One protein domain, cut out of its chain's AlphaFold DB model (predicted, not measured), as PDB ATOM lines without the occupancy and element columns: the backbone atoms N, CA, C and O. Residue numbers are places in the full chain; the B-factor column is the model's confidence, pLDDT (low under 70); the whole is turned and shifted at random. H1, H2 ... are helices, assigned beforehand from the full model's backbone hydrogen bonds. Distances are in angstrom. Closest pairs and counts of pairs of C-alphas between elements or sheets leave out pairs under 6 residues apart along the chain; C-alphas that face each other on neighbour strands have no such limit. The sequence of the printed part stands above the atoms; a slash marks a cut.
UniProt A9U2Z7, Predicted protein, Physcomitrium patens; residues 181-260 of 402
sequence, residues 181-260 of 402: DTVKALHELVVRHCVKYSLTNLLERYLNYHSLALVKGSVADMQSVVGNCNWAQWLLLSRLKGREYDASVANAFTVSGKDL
ATOM      1  N   ASP A 181     143.061 176.605 212.015       84.31
ATOM      2  CA  ASP A 181     143.947 176.275 210.894       84.31
ATOM      3  C   ASP A 181     143.795 177.293 209.753       84.31
ATOM      4  O   ASP A 181     144.791 177.722 209.179       84.31
ATOM      5  N   THR A 182     142.569 177.754 209.485       85.56
ATOM      6  CA  THR A 182     142.264 178.775 208.471       85.56
ATOM      7  C   THR A 182     142.925 180.106 208.824       85.56
ATOM      8  O   THR A 182     143.580 180.728 207.990       85.56
ATOM      9  N   VAL A 183     142.823 180.528 210.089       85.06
ATOM     10  CA  VAL A 183     143.469 181.760 210.581       85.06
ATOM     11  C   VAL A 183     144.981 181.657 210.505       85.06
ATOM     12  O   VAL A 183     145.632 182.600 210.059       85.06
ATOM     13  N   LYS A 184     145.543 180.507 210.896       87.56
ATOM     14  CA  LYS A 184     146.977 180.252 210.762       87.56
ATOM     15  C   LYS A 184     147.406 180.373 209.297       87.56
ATOM     16  O   LYS A 184     148.291 181.173 209.018       87.56
ATOM     17  N   ALA A 185     146.744 179.681 208.371       88.62
ATOM     18  CA  ALA A 185     147.071 179.729 206.945       88.62
ATOM     19  C   ALA A 185     146.970 181.153 206.360       88.62
ATOM     20  O   ALA A 185     147.852 181.576 205.613       88.62
ATOM     21  N   LEU A 186     145.963 181.937 206.765       89.06
ATOM     22  CA  LEU A 186     145.840 183.347 206.382       89.06
ATOM     23  C   LEU A 186     146.983 184.213 206.935       89.06
ATOM     24  O   LEU A 186     147.509 185.060 206.214       89.06
ATOM     25  N   HIS A 187     147.400 184.006 208.190       90.31
ATOM     26  CA  HIS A 187     148.569 184.693 208.746       90.31
ATOM     27  C   HIS A 187     149.838 184.362 207.963       90.31
ATOM     28  O   HIS A 187     150.602 185.271 207.632       90.31
ATOM     29  N   GLU A 188     150.057 183.083 207.647       91.12
ATOM     30  CA  GLU A 188     151.212 182.667 206.858       91.12
ATOM     31  C   GLU A 188     151.198 183.315 205.469       91.12
ATOM     32  O   GLU A 188     152.218 183.850 205.042       91.12
ATOM     33  N   LEU A 189     150.045 183.339 204.790       90.81
ATOM     34  CA  LEU A 189     149.891 183.979 203.482       90.81
ATOM     35  C   LEU A 189     150.278 185.464 203.524       90.81
ATOM     36  O   LEU A 189     151.077 185.915 202.702       90.81
ATOM     37  N   VAL A 190     149.758 186.220 204.496       91.12
ATOM     38  CA  VAL A 190     150.069 187.653 204.643       91.12
ATOM     39  C   VAL A 190     151.559 187.867 204.898       91.12
ATOM     40  O   VAL A 190     152.152 188.795 204.344       91.12
ATOM     41  N   VAL A 191     152.192 187.010 205.703       90.94
ATOM     42  CA  VAL A 191     153.634 187.100 205.958       90.94
ATOM     43  C   VAL A 191     154.448 186.768 204.714       90.94
ATOM     44  O   VAL A 191     155.359 187.536 204.406       90.94
ATOM     45  N   ARG A 192     154.107 185.712 203.958       90.25
ATOM     46  CA  ARG A 192     154.762 185.405 202.669       90.25
ATOM     47  C   ARG A 192     154.659 186.588 201.712       90.25
ATOM     48  O   ARG A 192     155.674 187.012 201.168       90.25
ATOM     49  N   HIS A 193     153.468 187.172 201.591       90.31
ATOM     50  CA  HIS A 193     153.236 188.350 200.759       90.31
ATOM     51  C   HIS A 193     154.119 189.534 201.189       90.31
ATOM     52  O   HIS A 193     154.815 190.132 200.371       90.31
ATOM     53  N   CYS A 194     154.172 189.845 202.488       90.06
ATOM     54  CA  CYS A 194     155.013 190.937 202.981       90.06
ATOM     55  C   CYS A 194     156.510 190.682 202.764       90.06
ATOM     56  O   CYS A 194     157.251 191.624 202.487       90.06
ATOM     57  N   VAL A 195     156.964 189.436 202.915       89.44
ATOM     58  CA  VAL A 195     158.359 189.047 202.679       89.44
ATOM     59  C   VAL A 195     158.716 189.213 201.209       89.44
ATOM     60  O   VAL A 195     159.715 189.869 200.916       89.44
ATOM     61  N   LYS A 196     157.875 188.691 200.307       86.12
ATOM     62  CA  LYS A 196     158.079 188.772 198.861       86.12
ATOM     63  C   LYS A 196     158.198 190.221 198.387       86.12
ATOM     64  O   LYS A 196     159.182 190.592 197.758       86.12
ATOM     65  N   TYR A 197     157.229 191.062 198.744       84.31
ATOM     66  CA  TYR A 197     157.183 192.456 198.291       84.31
ATOM     67  C   TYR A 197     157.979 193.423 199.183       84.31
ATOM     68  O   TYR A 197     157.847 194.637 199.057       84.31
ATOM     69  N   SER A 198     158.811 192.911 200.101       82.69
ATOM     70  CA  SER A 198     159.634 193.725 201.011       82.69
ATOM     71  C   SER A 198     158.843 194.779 201.812       82.69
ATOM     72  O   SER A 198     159.325 195.882 202.078       82.69
ATOM     73  N   LEU A 199     157.623 194.438 202.242       85.56
ATOM     74  CA  LEU A 199     156.698 195.328 202.952       85.56
ATOM     75  C   LEU A 199     156.994 195.366 204.462       85.56
ATOM     76  O   LEU A 199     156.201 194.907 205.288       85.56
ATOM     77  N   THR A 200     158.144 195.934 204.834       80.81
ATOM     78  CA  THR A 200     158.654 195.954 206.220       80.81
ATOM     79  C   THR A 200     157.657 196.537 207.225       80.81
ATOM     80  O   THR A 200     157.340 195.904 208.233       80.81
ATOM     81  N   ASN A 201     157.113 197.718 206.921       80.38
ATOM     82  CA  ASN A 201     156.201 198.447 207.807       80.38
ATOM     83  C   ASN A 201     154.857 197.726 207.969       80.38
ATOM     84  O   ASN A 201     154.261 197.742 209.049       80.38
ATOM     85  N   LEU A 202     154.369 197.096 206.895       85.19
ATOM     86  CA  LEU A 202     153.124 196.335 206.934       85.19
ATOM     87  C   LEU A 202     153.297 195.092 207.801       85.19
ATOM     88  O   LEU A 202     152.460 194.852 208.670       85.19
ATOM     89  N   LEU A 203     154.399 194.356 207.617       88.00
ATOM     90  CA  LEU A 203     154.688 193.161 208.402       88.00
ATOM     91  C   LEU A 203     154.810 193.490 209.890       88.00
ATOM     92  O   LEU A 203     154.175 192.836 210.712       88.00
ATOM     93  N   GLU A 204     155.570 194.526 210.247       82.81
ATOM     94  CA  GLU A 204     155.718 194.942 211.643       82.81
ATOM     95  C   GLU A 204     154.361 195.282 212.275       82.81
ATOM     96  O   GLU A 204     154.011 194.770 213.346       82.81
ATOM     97  N   ARG A 205     153.558 196.108 211.592       83.50
ATOM     98  CA  ARG A 205     152.237 196.510 212.083       83.50
ATOM     99  C   ARG A 205     151.289 195.317 212.197       83.50
ATOM    100  O   ARG A 205     150.545 195.236 213.171       83.50
ATOM    101  N   TYR A 206     151.334 194.395 211.239       86.25
ATOM    102  CA  TYR A 206     150.521 193.182 211.226       86.25
ATOM    103  C   TYR A 206     150.876 192.245 212.386       86.25
ATOM    104  O   TYR A 206     149.994 191.835 213.140       86.25
ATOM    105  N   LEU A 207     152.172 191.977 212.594       85.81
ATOM    106  CA  LEU A 207     152.660 191.167 213.713       85.81
ATOM    107  C   LEU A 207     152.263 191.780 215.064       85.81
ATOM    108  O   LEU A 207     151.874 191.053 215.978       85.81
ATOM    109  N   ASN A 208     152.345 193.110 215.194       84.00
ATOM    110  CA  ASN A 208     151.904 193.842 216.385       84.00
ATOM    111  C   ASN A 208     150.399 193.718 216.618       84.00
ATOM    112  O   ASN A 208     149.980 193.406 217.729       84.00
ATOM    113  N   TYR A 209     149.599 193.935 215.578       83.62
ATOM    114  CA  TYR A 209     148.146 193.922 215.679       83.62
ATOM    115  C   TYR A 209     147.605 192.541 216.075       83.62
ATOM    116  O   TYR A 209     146.813 192.434 217.007       83.62
ATOM    117  N   HIS A 210     148.097 191.479 215.433       83.38
ATOM    118  CA  HIS A 210     147.669 190.100 215.705       83.38
ATOM    119  C   HIS A 210     148.437 189.434 216.857       83.38
ATOM    120  O   HIS A 210     148.223 188.259 217.142       83.38
ATOM    121  N   SER A 211     149.329 190.166 217.540       83.31
ATOM    122  CA  SER A 211     150.159 189.644 218.642       83.31
ATOM    123  C   SER A 211     150.919 188.356 218.279       83.31
ATOM    124  O   SER A 211     151.102 187.458 219.102       83.31
ATOM    125  N   LEU A 212     151.382 188.268 217.029       83.38
ATOM    126  CA  LEU A 212     152.089 187.104 216.500       83.38
ATOM    127  C   LEU A 212     153.560 187.111 216.937       83.38
ATOM    128  O   LEU A 212     154.138 188.166 217.234       83.38
ATOM    129  N   ALA A 213     154.176 185.922 216.939       77.25
ATOM    130  CA  ALA A 213     155.607 185.734 217.193       77.25
ATOM    131  C   ALA A 213     156.084 186.179 218.597       77.25
ATOM    132  O   ALA A 213     157.231 186.575 218.780       77.25
ATOM    133  N   LEU A 214     155.209 186.098 219.606       75.81
ATOM    134  CA  LEU A 214     155.532 186.441 221.003       75.81
ATOM    135  C   LEU A 214     155.973 185.236 221.851       75.81
ATOM    136  O   LEU A 214     156.549 185.400 222.926       75.81
ATOM    137  N   VAL A 215     155.707 184.016 221.377       75.62
ATOM    138  CA  VAL A 215     156.032 182.755 222.062       75.62
ATOM    139  C   VAL A 215     156.908 181.899 221.153       75.62
ATOM    140  O   VAL A 215     156.693 181.865 219.944       75.62
ATOM    141  N   LYS A 216     157.867 181.163 221.731       69.75
ATOM    142  CA  LYS A 216     158.838 180.336 220.988       69.75
ATOM    143  C   LYS A 216     158.199 179.416 219.935       69.75
ATOM    144  O   LYS A 216     158.725 179.339 218.833       69.75
ATOM    145  N   GLY A 217     157.072 178.769 220.249       71.94
ATOM    146  CA  GLY A 217     156.363 177.893 219.302       71.94
ATOM    147  C   GLY A 217     155.798 178.640 218.090       71.94
ATOM    148  O   GLY A 217     156.047 178.249 216.959       71.94
ATOM    149  N   SER A 218     155.136 179.781 218.315       75.50
ATOM    150  CA  SER A 218     154.606 180.632 217.235       75.50
ATOM    151  C   SER A 218     155.711 181.234 216.360       75.50
ATOM    152  O   SER A 218     155.473 181.518 215.190       75.50
ATOM    153  N   VAL A 219     156.916 181.428 216.906       80.06
ATOM    154  CA  VAL A 219     158.058 181.893 216.113       80.06
ATOM    155  C   VAL A 219     158.598 180.807 215.206       80.06
ATOM    156  O   VAL A 219     158.866 181.121 214.059       80.06
ATOM    157  N   ALA A 220     158.706 179.557 215.659       82.19
ATOM    158  CA  ALA A 220     159.148 178.466 214.789       82.19
ATOM    159  C   ALA A 220     158.243 178.336 213.548       82.19
ATOM    160  O   ALA A 220     158.753 178.310 212.429       82.19
ATOM    161  N   ASP A 221     156.920 178.384 213.751       81.69
ATOM    162  CA  ASP A 221     155.925 178.383 212.671       81.69
ATOM    163  C   ASP A 221     156.116 179.560 211.700       81.69
ATOM    164  O   ASP A 221     156.037 179.403 210.488       81.69
ATOM    165  N   MET A 222     156.395 180.761 212.212       86.00
ATOM    166  CA  MET A 222     156.559 181.940 211.357       86.00
ATOM    167  C   MET A 222     157.942 182.001 210.688       86.00
ATOM    168  O   MET A 222     158.092 182.561 209.603       86.00
ATOM    169  N   GLN A 223     158.966 181.400 211.299       86.25
ATOM    170  CA  GLN A 223     160.309 181.315 210.730       86.25
ATOM    171  C   GLN A 223     160.343 180.421 209.489       86.25
ATOM    172  O   GLN A 223     161.053 180.765 208.545       86.25
ATOM    173  N   SER A 224     159.562 179.333 209.446       85.94
ATOM    174  CA  SER A 224     159.439 178.519 208.227       85.94
ATOM    175  C   SER A 224     158.776 179.281 207.082       85.94
ATOM    176  O   SER A 224     159.097 179.044 205.924       85.94
ATOM    177  N   VAL A 225     157.884 180.224 207.395       86.44
ATOM    178  CA  VAL A 225     157.181 181.053 206.406       86.44
ATOM    179  C   VAL A 225     158.090 182.144 205.843       86.44
ATOM    180  O   VAL A 225     158.098 182.388 204.641       86.44
ATOM    181  N   VAL A 226     158.860 182.801 206.711       87.06
ATOM    182  CA  VAL A 226     159.796 183.866 206.324       87.06
ATOM    183  C   VAL A 226     161.024 183.325 205.580       87.06
ATOM    184  O   VAL A 226     161.651 184.052 204.801       87.06
ATOM    185  N   GLY A 227     161.388 182.064 205.819       84.56
ATOM    186  CA  GLY A 227     162.530 181.419 205.180       84.56
ATOM    187  C   GLY A 227     163.832 182.183 205.433       84.56
ATOM    188  O   GLY A 227     164.109 182.630 206.547       84.56
ATOM    189  N   ASN A 228     164.628 182.378 204.382       80.12
ATOM    190  CA  ASN A 228     165.966 182.976 204.468       80.12
ATOM    191  C   ASN A 228     165.975 184.517 204.436       80.12
ATOM    192  O   ASN A 228     167.032 185.134 204.282       80.12
ATOM    193  N   CYS A 229     164.814 185.161 204.557       83.19
ATOM    194  CA  CYS A 229     164.726 186.612 204.520       83.19
ATOM    195  C   CYS A 229     165.225 187.238 205.834       83.19
ATOM    196  O   CYS A 229     164.510 187.297 206.836       83.19
ATOM    197  N   ASN A 230     166.460 187.747 205.823       79.12
ATOM    198  CA  ASN A 230     167.137 188.238 207.027       79.12
ATOM    199  C   ASN A 230     166.387 189.379 207.745       79.12
ATOM    200  O   ASN A 230     166.405 189.438 208.972       79.12
ATOM    201  N   TRP A 231     165.701 190.283 207.032       81.81
ATOM    202  CA  TRP A 231     165.021 191.418 207.686       81.81
ATOM    203  C   TRP A 231     163.740 190.990 208.374       81.81
ATOM    204  O   TRP A 231     163.444 191.456 209.473       81.81
ATOM    205  N   ALA A 232     163.019 190.054 207.774       83.44
ATOM    206  CA  ALA A 232     161.835 189.490 208.383       83.44
ATOM    207  C   ALA A 232     162.220 188.540 209.532       83.44
ATOM    208  O   ALA A 232     161.578 188.576 210.579       83.44
ATOM    209  N   GLN A 233     163.326 187.788 209.418       85.12
ATOM    210  CA  GLN A 233     163.897 187.020 210.535       85.12
ATOM    211  C   GLN A 233     164.262 187.935 211.709       85.12
ATOM    212  O   GLN A 233     163.903 187.643 212.848       85.12
ATOM    213  N   TRP A 234     164.902 189.081 211.449       82.75
ATOM    214  CA  TRP A 234     165.183 190.081 212.480       82.75
ATOM    215  C   TRP A 234     163.903 190.600 213.155       82.75
ATOM    216  O   TRP A 234     163.836 190.627 214.386       82.75
ATOM    217  N   LEU A 235     162.865 190.948 212.385       78.94
ATOM    218  CA  LEU A 235     161.579 191.393 212.939       78.94
ATOM    219  C   LEU A 235     160.895 190.319 213.792       78.94
ATOM    220  O   LEU A 235     160.292 190.653 214.803       78.94
ATOM    221  N   LEU A 236     160.989 189.037 213.429       83.44
ATOM    222  CA  LEU A 236     160.429 187.951 214.240       83.44
ATOM    223  C   LEU A 236     161.238 187.718 215.520       83.44
ATOM    224  O   LEU A 236     160.673 187.617 216.609       83.44
ATOM    225  N   LEU A 237     162.563 187.636 215.401       76.56
ATOM    226  CA  LEU A 237     163.456 187.279 216.502       76.56
ATOM    227  C   LEU A 237     163.587 188.397 217.535       76.56
ATOM    228  O   LEU A 237     163.678 188.112 218.728       76.56
ATOM    229  N   SER A 238     163.528 189.660 217.104       73.81
ATOM    230  CA  SER A 238     163.560 190.828 217.997       73.81
ATOM    231  C   SER A 238     162.365 190.897 218.956       73.81
ATOM    232  O   SER A 238     162.449 191.549 219.996       73.81
ATOM    233  N   ARG A 239     161.270 190.188 218.655       77.06
ATOM    234  CA  ARG A 239     160.067 190.119 219.501       77.06
ATOM    235  C   ARG A 239     160.204 189.123 220.654       77.06
ATOM    236  O   ARG A 239     159.435 189.194 221.612       77.06
ATOM    237  N   LEU A 240     161.167 188.198 220.586       72.19
ATOM    238  CA  LEU A 240     161.373 187.170 221.602       72.19
ATOM    239  C   LEU A 240     162.509 187.514 222.561       72.19
ATOM    240  O   LEU A 240     163.670 187.646 222.174       72.19
ATOM    241  N   LYS A 241     162.193 187.484 223.858       66.00
ATOM    242  CA  LYS A 241     163.214 187.476 224.909       66.00
ATOM    243  C   LYS A 241     164.075 186.211 224.805       66.00
ATOM    244  O   LYS A 241     163.551 185.099 224.701       66.00
ATOM    245  N   GLY A 242     165.390 186.370 224.879       62.62
ATOM    246  CA  GLY A 242     166.386 185.304 224.763       62.62
ATOM    247  C   GLY A 242     166.802 184.932 223.333       62.62
ATOM    248  O   GLY A 242     167.580 183.990 223.183       62.62
ATOM    249  N   ARG A 243     166.282 185.602 222.293       65.94
ATOM    250  CA  ARG A 243     166.677 185.418 220.876       65.94
ATOM    251  C   ARG A 243     167.379 186.641 220.299       65.94
ATOM    252  O   ARG A 243     167.547 186.769 219.090       65.94
ATOM    253  N   GLU A 244     167.789 187.556 221.162       65.25
ATOM    254  CA  GLU A 244     168.240 188.866 220.744       65.25
ATOM    255  C   GLU A 244     169.582 188.765 219.976       65.25
ATOM    256  O   GLU A 244     169.838 189.577 219.094       65.25
ATOM    257  N   TYR A 245     170.402 187.731 220.229       62.09
ATOM    258  CA  TYR A 245     171.610 187.439 219.440       62.09
ATOM    259  C   TYR A 245     171.278 187.084 217.987       62.09
ATOM    260  O   TYR A 245     171.807 187.702 217.066       62.09
ATOM    261  N   ASP A 246     170.358 186.141 217.783       70.81
ATOM    262  CA  ASP A 246     169.946 185.721 216.442       70.81
ATOM    263  C   ASP A 246     169.296 186.889 215.685       70.81
ATOM    264  O   ASP A 246     169.513 187.059 214.485       70.81
ATOM    265  N   ALA A 247     168.556 187.748 216.396       65.19
ATOM    266  CA  ALA A 247     168.028 188.988 215.840       65.19
ATOM    267  C   ALA A 247     169.158 189.937 215.398       65.19
ATOM    268  O   ALA A 247     169.112 190.472 214.293       65.19
ATOM    269  N   SER A 248     170.190 190.137 216.225       61.97
ATOM    270  CA  SER A 248     171.348 190.969 215.874       61.97
ATOM    271  C   SER A 248     172.108 190.432 214.660       61.97
ATOM    272  O   SER A 248     172.504 191.221 213.805       61.97
ATOM    273  N   VAL A 249     172.274 189.112 214.553       68.31
ATOM    274  CA  VAL A 249     172.896 188.461 213.388       68.31
ATOM    275  C   VAL A 249     172.065 188.698 212.129       68.31
ATOM    276  O   VAL A 249     172.592 189.164 211.119       68.31
ATOM    277  N   ALA A 250     170.753 188.463 212.206       68.19
ATOM    278  CA  ALA A 250     169.838 188.720 211.101       68.19
ATOM    279  C   ALA A 250     169.894 190.196 210.660       68.19
ATOM    280  O   ALA A 250     170.028 190.475 209.472       68.19
ATOM    281  N   ASN A 251     169.919 191.144 211.603       69.19
ATOM    282  CA  ASN A 251     170.086 192.571 211.313       69.19
ATOM    283  C   ASN A 251     171.448 192.908 210.681       69.19
ATOM    284  O   ASN A 251     171.554 193.754 209.797       69.19
ATOM    285  N   ALA A 252     172.523 192.248 211.109       63.06
ATOM    286  CA  ALA A 252     173.835 192.475 210.516       63.06
ATOM    287  C   ALA A 252     173.857 192.051 209.037       63.06
ATOM    288  O   ALA A 252     174.420 192.751 208.191       63.06
ATOM    289  N   PHE A 253     173.186 190.944 208.707       66.31
ATOM    290  CA  PHE A 253     173.058 190.481 207.329       66.31
ATOM    291  C   PHE A 253     172.160 191.362 206.462       66.31
ATOM    292  O   PHE A 253     172.438 191.508 205.273       66.31
ATOM    293  N   THR A 254     171.113 191.975 207.015       65.44
ATOM    294  CA  THR A 254     170.244 192.880 206.241       65.44
ATOM    295  C   THR A 254     170.951 194.161 205.855       65.44
ATOM    296  O   THR A 254     170.838 194.598 204.713       65.44
ATOM    297  N   VAL A 255     171.686 194.751 206.795       60.53
ATOM    298  CA  VAL A 255     172.457 195.974 206.562       60.53
ATOM    299  C   VAL A 255     173.600 195.688 205.590       60.53
ATOM    300  O   VAL A 255     173.765 196.413 204.616       60.53
ATOM    301  N   SER A 256     174.318 194.576 205.777       55.31
ATOM    302  CA  SER A 256     175.435 194.204 204.895       55.31
ATOM    303  C   SER A 256     174.999 193.851 203.471       55.31
ATOM    304  O   SER A 256     175.763 194.063 202.538       55.31
ATOM    305  N   GLY A 257     173.783 193.323 203.289       53.81
ATOM    306  CA  GLY A 257     173.244 193.011 201.963       53.81
ATOM    307  C   GLY A 257     172.885 194.246 201.127       53.81
ATOM    308  O   GLY A 257     172.939 194.175 199.905       53.81
ATOM    309  N   LYS A 258     172.553 195.381 201.761       50.44
ATOM    310  CA  LYS A 258     172.171 196.629 201.070       50.44
ATOM    311  C   LYS A 258     173.364 197.429 200.537       50.44
ATOM    312  O   LYS A 258     173.230 198.117 199.532       50.44
ATOM    313  N   ASP A 259     174.530 197.307 201.167       40.41
ATOM    314  CA  ASP A 259     175.746 198.033 200.770       40.41
ATOM    315  C   ASP A 259     176.450 197.429 199.534       40.41
ATOM    316  O   ASP A 259     177.429 197.989 199.048       40.41
ATOM    317  N   LEU A 260     175.964 196.301 199.003       42.78
ATOM    318  CA  LEU A 260     176.585 195.570 197.889       42.78
ATOM    319  C   LEU A 260     175.921 195.814 196.525       42.78
ATOM    320  O   LEU A 260     176.451 195.373 195.509       42.78
TER     321      LEU A 260
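This is residues 181 to 260 of the 402 residues of the protein "Predicted protein" of Physcomitrium patens (UniProt A9U2Z7). A short helix, H4, is in the middle of a compact group of five helices, with H3 on one side of it and H5 packed along the other. H1 and H4 bridge H2 and H3, which stay apart, and H1 and H5 lie at opposite ends of the longest axis. The printed part has 80 residues with five named helices, H1 to H5 in chain order, and no named strand, class all helix. It is compact, with a radius of gyration of the C-alphas of 12.1 A, and spans 39 by 29 by 20 A.

H1, residues 181 to 196, begins at C-alpha 181 (143.947, 176.275, 210.894) and is 22.4 A long. H2, residues 200 to 209, measures 14.3 A, and H3, residues 216 to 226, 15.1 A. H4, residues 230 to 237, measures 10.2 A. H5, residues 244 to 258, measures 21.5 A and ends at C-alpha 258 (172.171, 196.629, 201.070).

H4 is the hub. H4 and H5 form a helical hairpin at a shallow tilt of 19 degrees; their closest C-alphas, of Trp 234 and Ala 247, are 4.5 A apart. H3 and H4 form another, at 16 degrees, closest at Val 226 and Ala 232, C-alphas 6.3 A apart. H2 and H4 only just touch, with 3 pairs of C-alphas within 8 A, the closest Glu 204 and Leu 235 at 7.0 A. H1 touches H3 with residues 188 to 195 alone, at a steep tilt of 50 degrees, the closest C-alphas being those of Glu 188 and Val 225, 6.2 A. H1 and H2 are a helical hairpin, closest at the C-alphas of Cys 194 and Leu 203, 5.9 A, where H1 touches with residues 191 to 195 alone. H5 is apart from H1, H2 and H3. Every O i to N i+4 pair is within hydrogen-bond range in H1, H2 and H4; in H3 it is 6 of 7, in H5 10 of 11.

The two C-alphas farthest apart, of Asp 181 and Leu 260, are 40.1 A apart. The printed part has no cut and no long link. Its mean pLDDT is 77.9; residue 216, residues 241 to 245 and residues 247 to 260 are under 70.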